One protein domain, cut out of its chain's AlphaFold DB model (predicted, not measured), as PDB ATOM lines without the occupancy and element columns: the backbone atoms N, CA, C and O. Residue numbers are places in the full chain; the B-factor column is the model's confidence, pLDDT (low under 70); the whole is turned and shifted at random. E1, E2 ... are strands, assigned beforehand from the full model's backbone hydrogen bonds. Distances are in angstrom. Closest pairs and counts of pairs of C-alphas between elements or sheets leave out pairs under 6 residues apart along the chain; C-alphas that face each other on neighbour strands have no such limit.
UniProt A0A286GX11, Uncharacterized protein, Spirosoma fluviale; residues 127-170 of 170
ATOM      1  N   PRO A 127      18.291 -42.038 -39.274       37.12
ATOM      2  CA  PRO A 127      16.909 -42.414 -39.541       37.12
ATOM      3  C   PRO A 127      16.390 -41.565 -40.703       37.12
ATOM      4  O   PRO A 127      16.673 -40.364 -40.755       37.12
ATOM      5  N   LYS A 128      15.686 -42.205 -41.648       39.94
ATOM      6  CA  LYS A 128      15.114 -41.543 -42.829       39.94
ATOM      7  C   LYS A 128      14.496 -40.212 -42.410       39.94
ATOM      8  O   LYS A 128      13.765 -40.168 -41.418       39.94
ATOM      9  N   ALA A 129      14.817 -39.134 -43.125       48.47
ATOM     10  CA  ALA A 129      14.301 -37.821 -42.774       48.47
ATOM     11  C   ALA A 129      12.767 -37.873 -42.760       48.47
ATOM     12  O   ALA A 129      12.134 -38.412 -43.672       48.47
ATOM     13  N   ILE A 130      12.165 -37.353 -41.690       55.22
ATOM     14  CA  ILE A 130      10.718 -37.169 -41.649       55.22
ATOM     15  C   ILE A 130      10.400 -36.134 -42.724       55.22
ATOM     16  O   ILE A 130      10.829 -34.989 -42.625       55.22
ATOM     17  N   LYS A 131       9.646 -36.537 -43.746       66.19
ATOM     18  CA  LYS A 131       9.230 -35.655 -44.836       66.19
ATOM     19  C   LYS A 131       8.200 -34.639 -44.346       66.19
ATOM     20  O   LYS A 131       8.261 -33.464 -44.691       66.19
ATOM     21  N   TYR A 132       7.239 -35.104 -43.549       67.38
ATOM     22  CA  TYR A 132       6.218 -34.298 -42.875       67.38
ATOM     23  C   TYR A 132       5.517 -35.127 -41.788       67.38
ATOM     24  O   TYR A 132       5.640 -36.350 -41.749       67.38
ATOM     25  N   LYS A 133       4.756 -34.475 -40.907       77.12
ATOM     26  CA  LYS A 133       3.880 -35.131 -39.926       77.12
ATOM     27  C   LYS A 133       2.424 -35.048 -40.363       77.12
ATOM     28  O   LYS A 133       1.921 -33.952 -40.601       77.12
ATOM     29  N   LEU A 134       1.720 -36.168 -40.437       83.19
ATOM     30  CA  LEU A 134       0.287 -36.177 -40.696       83.19
ATOM     31  C   LEU A 134      -0.475 -36.084 -39.375       83.19
ATOM     32  O   LEU A 134      -0.219 -36.851 -38.450       83.19
ATOM     33  N   CYS A 135      -1.428 -35.162 -39.276       80.12
ATOM     34  CA  CYS A 135      -2.376 -35.223 -38.174       80.12
ATOM     35  C   CYS A 135      -3.268 -36.462 -38.323       80.12
ATOM     36  O   CYS A 135      -3.525 -36.912 -39.439       80.12
ATOM     37  N   LYS A 136      -3.710 -37.009 -37.191       86.81
ATOM     38  CA  LYS A 136      -4.696 -38.089 -37.079       86.81
ATOM     39  C   LYS A 136      -5.741 -37.807 -36.002       86.81
ATOM     40  O   LYS A 136      -6.411 -38.717 -35.529       86.81
ATOM     41  N   ASN A 137      -5.886 -36.547 -35.596       85.56
ATOM     42  CA  ASN A 137      -6.871 -36.183 -34.585       85.56
ATOM     43  C   ASN A 137      -8.292 -36.380 -35.128       85.56
ATOM     44  O   ASN A 137      -8.602 -35.914 -36.228       85.56
ATOM     45  N   THR A 138      -9.165 -37.007 -34.346       88.00
ATOM     46  CA  THR A 138     -10.591 -37.102 -34.667       88.00
ATOM     47  C   THR A 138     -11.278 -35.804 -34.254       88.00
ATOM     48  O   THR A 138     -11.269 -35.420 -33.087       88.00
ATOM     49  N   LEU A 139     -11.851 -35.097 -35.224       84.06
ATOM     50  CA  LEU A 139     -12.591 -33.859 -35.006       84.06
ATOM     51  C   LEU A 139     -13.966 -34.153 -34.387       84.06
ATOM     52  O   LEU A 139     -14.481 -35.265 -34.475       84.06
ATOM     53  N   ALA A 140     -14.603 -33.131 -33.809       84.75
ATOM     54  CA  ALA A 140     -15.912 -33.259 -33.156       84.75
ATOM     55  C   ALA A 140     -17.036 -33.771 -34.085       84.75
ATOM     56  O   ALA A 140     -18.038 -34.293 -33.609       84.75
ATOM     57  N   ASN A 141     -16.866 -33.653 -35.405       83.44
ATOM     58  CA  ASN A 141     -17.785 -34.187 -36.416       83.44
ATOM     59  C   ASN A 141     -17.492 -35.651 -36.807       83.44
ATOM     60  O   ASN A 141     -18.063 -36.149 -37.773       83.44
ATOM     61  N   GLY A 142     -16.577 -36.322 -36.104       84.50
ATOM     62  CA  GLY A 142     -16.173 -37.704 -36.364       84.50
ATOM     63  C   GLY A 142     -15.169 -37.880 -37.508       84.50
ATOM     64  O   GLY A 142     -14.706 -38.995 -37.729       84.50
ATOM     65  N   ALA A 143     -14.790 -36.815 -38.225       86.12
ATOM     66  CA  ALA A 143     -13.809 -36.897 -39.304       86.12
ATOM     67  C   ALA A 143     -12.367 -36.853 -38.773       86.12
ATOM     68  O   ALA A 143     -12.050 -36.103 -37.850       86.12
ATOM     69  N   THR A 144     -11.459 -37.602 -39.397       88.50
ATOM     70  CA  THR A 144     -10.027 -37.546 -39.073       88.50
ATOM     71  C   THR A 144      -9.359 -36.371 -39.784       88.50
ATOM     72  O   THR A 144      -9.362 -36.272 -41.013       88.50
ATOM     73  N   CYS A 145      -8.729 -35.490 -39.012       81.62
ATOM     74  CA  CYS A 145      -7.862 -34.443 -39.531       81.62
ATOM     75  C   CYS A 145      -6.591 -35.089 -40.083       81.62
ATOM     76  O   CYS A 145      -5.789 -35.545 -39.290       81.62
ATOM     77  N   ASN A 146      -6.406 -35.105 -41.409       89.38
ATOM     78  CA  ASN A 146      -5.223 -35.659 -42.094       89.38
ATOM     79  C   ASN A 146      -4.265 -34.566 -42.594       89.38
ATOM     80  O   ASN A 146      -3.592 -34.716 -43.611       89.38
ATOM     81  N   THR A 147      -4.242 -33.413 -41.927       85.25
ATOM     82  CA  THR A 147      -3.440 -32.277 -42.380       85.25
ATOM     83  C   THR A 147      -1.945 -32.609 -42.291       85.25
ATOM     84  O   THR A 147      -1.488 -32.992 -41.212       85.25
ATOM     85  N   PRO A 148      -1.162 -32.426 -43.372       78.81
ATOM     86  CA  PRO A 148       0.287 -32.500 -43.301       78.81
ATOM     87  C   PRO A 148       0.834 -31.249 -42.609       78.81
ATOM     88  O   PRO A 148       0.402 -30.121 -42.875       78.81
ATOM     89  N   ASN A 149       1.782 -31.472 -41.715       68.94
ATOM     90  CA  ASN A 149       2.478 -30.485 -40.910       68.94
ATOM     91  C   ASN A 149       3.983 -30.639 -41.123       68.94
ATOM     92  O   ASN A 149       4.457 -31.721 -41.465       68.94
ATOM     93  N   ILE A 150       4.735 -29.564 -40.899       65.38
ATOM     94  CA  ILE A 150       6.198 -29.620 -40.952       65.38
ATOM     95  C   ILE A 150       6.740 -30.670 -39.958       65.38
ATOM     96  O   ILE A 150       6.078 -30.939 -38.948       65.38
ATOM     97  N   PRO A 151       7.907 -31.280 -40.216       64.38
ATOM     98  CA  PRO A 151       8.483 -32.316 -39.352       64.38
ATOM     99  C   PRO A 151       8.614 -31.908 -37.874       64.38
ATOM    100  O   PRO A 151       8.468 -32.738 -36.975       64.38
ATOM    101  N   GLU A 152       8.805 -30.619 -37.598       60.47
ATOM    102  CA  GLU A 152       8.985 -30.047 -36.259       60.47
ATOM    103  C   GLU A 152       7.665 -29.697 -35.569       60.47
ATOM    104  O   GLU A 152       7.667 -29.307 -34.403       60.47
ATOM    105  N   ALA A 153       6.527 -29.835 -36.253       52.75
ATOM    106  CA  ALA A 153       5.244 -29.465 -35.680       52.75
ATOM    107  C   ALA A 153       4.976 -30.277 -34.405       52.75
ATOM    108  O   ALA A 153       4.980 -31.514 -34.415       52.75
ATOM    109  N   ILE A 154       4.774 -29.545 -33.310       57.31
ATOM    110  CA  ILE A 154       4.319 -30.059 -32.011       57.31
ATOM    111  C   ILE A 154       2.791 -30.085 -31.984       57.31
ATOM    112  O   ILE A 154       2.186 -30.937 -31.350       57.31
ATOM    113  N   VAL A 155       2.172 -29.177 -32.738       66.00
ATOM    114  CA  VAL A 155       0.731 -28.977 -32.788       66.00
ATOM    115  C   VAL A 155       0.277 -28.988 -34.241       66.00
ATOM    116  O   VAL A 155       0.936 -28.419 -35.113       66.00
ATOM    117  N   CYS A 156      -0.854 -29.629 -34.527       71.12
ATOM    118  CA  CYS A 156      -1.450 -29.569 -35.855       71.12
ATOM    119  C   CYS A 156      -1.869 -28.132 -36.189       71.12
ATOM    120  O   CYS A 156      -2.716 -27.558 -35.503       71.12
ATOM    121  N   ARG A 157      -1.367 -27.589 -37.304       71.06
ATOM    122  CA  ARG A 157      -1.684 -26.230 -37.778       71.06
ATOM    123  C   ARG A 157      -3.169 -25.993 -38.057       71.06
ATOM    124  O   ARG A 157      -3.596 -24.851 -38.129       71.06
ATOM    125  N   SER A 158      -3.932 -27.067 -38.275       79.38
ATOM    126  CA  SER A 158      -5.352 -26.978 -38.619       79.38
ATOM    127  C   SER A 158      -6.278 -27.146 -37.421       79.38
ATOM    128  O   SER A 158      -7.317 -26.502 -37.390       79.38
ATOM    129  N   CYS A 159      -5.958 -28.036 -36.477       79.44
ATOM    130  CA  CYS A 159      -6.886 -28.397 -35.399       79.44
ATOM    131  C   CYS A 159      -6.327 -28.191 -33.989       79.44
ATOM    132  O   CYS A 159      -7.010 -28.517 -33.025       79.44
ATOM    133  N   GLY A 160      -5.098 -27.686 -33.848       67.19
ATOM    134  CA  GLY A 160      -4.521 -27.383 -32.536       67.19
ATOM    135  C   GLY A 160      -4.159 -28.617 -31.701       67.19
ATOM    136  O   GLY A 160      -3.853 -28.490 -30.523       67.19
ATOM    137  N   SER A 161      -4.204 -29.820 -32.278       70.38
ATOM    138  CA  SER A 161      -3.944 -31.064 -31.551       70.38
ATOM    139  C   SER A 161      -2.451 -31.377 -31.441       70.38
ATOM    140  O   SER A 161      -1.770 -31.438 -32.465       70.38
ATOM    141  N   GLU A 162      -1.991 -31.708 -30.232       57.88
ATOM    142  CA  GLU A 162      -0.590 -32.062 -29.929       57.88
ATOM    143  C   GLU A 162      -0.314 -33.576 -29.926       57.88
ATOM    144  O   GLU A 162       0.807 -34.019 -30.155       57.88
ATOM    145  N   LYS A 163      -1.341 -34.402 -29.678       58.62
ATOM    146  CA  LYS A 163      -1.168 -35.839 -29.377       58.62
ATOM    147  C   LYS A 163      -1.192 -36.775 -30.584       58.62
ATOM    148  O   LYS A 163      -0.829 -37.937 -30.450       58.62
ATOM    149  N   TYR A 164      -1.620 -36.290 -31.746       73.19
ATOM    150  CA  TYR A 164      -1.961 -37.137 -32.894       73.19
ATOM    151  C   TYR A 164      -1.226 -36.695 -34.162       73.19
ATOM    152  O   TYR A 164      -1.860 -36.458 -35.188       73.19
ATOM    153  N   LEU A 165       0.090 -36.491 -34.076       63.12
ATOM    154  CA  LEU A 165       0.947 -36.179 -35.223       63.12
ATOM    155  C   LEU A 165       1.858 -37.372 -35.526       63.12
ATOM    156  O   LEU A 165       2.792 -37.651 -34.778       63.12
ATOM    157  N   GLU A 166       1.597 -38.050 -36.638       76.12
ATOM    158  CA  GLU A 166       2.346 -39.228 -37.071       76.12
ATOM    159  C   GLU A 166       3.404 -38.854 -38.117       76.12
ATOM    160  O   GLU A 166       3.082 -38.167 -39.090       76.12
ATOM    161  N   PRO A 167       4.669 -39.273 -37.956       66.38
ATOM    162  CA  PRO A 167       5.716 -38.985 -38.926       66.38
ATOM    163  C   PRO A 167       5.535 -39.803 -40.213       66.38
ATOM    164  O   PRO A 167       5.327 -41.013 -40.171       66.38
ATOM    165  N   VAL A 168       5.675 -39.141 -41.362       73.12
ATOM    166  CA  VAL A 168       5.753 -39.762 -42.689       73.12
ATOM    167  C   VAL A 168       7.186 -39.618 -43.198       73.12
ATOM    168  O   VAL A 168       7.714 -38.507 -43.271       73.12
ATOM    169  N   TYR A 169       7.818 -40.742 -43.522       71.19
ATOM    170  CA  TYR A 169       9.221 -40.835 -43.936       71.19
ATOM    171  C   TYR A 169       9.358 -40.898 -45.468       71.19
ATOM    172  O   TYR A 169       8.399 -41.260 -46.149       71.19
ATOM    173  N   GLU A 170      10.533 -40.542 -46.002       56.56
ATOM    174  CA  GLU A 170      10.887 -40.724 -47.428       56.56
ATOM    175  C   GLU A 170      11.209 -42.173 -47.831       56.56
ATOM    176  O   GLU A 170      11.793 -42.948 -47.028       56.56
TER     177      GLU A 170
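This is residues 127 to 170 of the 170 residues of an uncharacterized protein of Spirosoma fluviale (UniProt A0A286GX11). Little regular structure: a two-strand antiparallel hairpin, E1 then E2, whose long link first runs out as a narrow loop turning at residues 140 to 141, then folds back as a wide coil beside the hairpin. The 44 printed residues, 11 of them in named strands, are all strand in class, with no named helix. The whole is compact, radius of gyration of the C-alphas 10.3 A, a rod spanning 35 by 15 by 13 A.

E1, residues 130 to 135, and E2, residues 165 to 169, are antiparallel neighbours and a hairpin, at 149 degrees between directions. N 131 and O 168 are within hydrogen-bond range at 2.8 A, as are N 166 and O 134 at 2.8 A. Residues 133 to 134 of E1 also pair antiparallel with residues 148 to 149.

E1 starts at C-alpha 130 (10.718, -37.169, -41.649) and measures 13.7 A. E2 measures 12.9 A and ends at C-alpha 169 (9.221, -40.835, -43.936).

The farthest C-alphas, of Pro 127 and Asn 141, are 35.8 A apart. The printed part has no cut; the link of 29 residues is long. Mean pLDDT of the printed part is 71.2, with 19 residues under 70, among them 127 to 132 and 149 to 155.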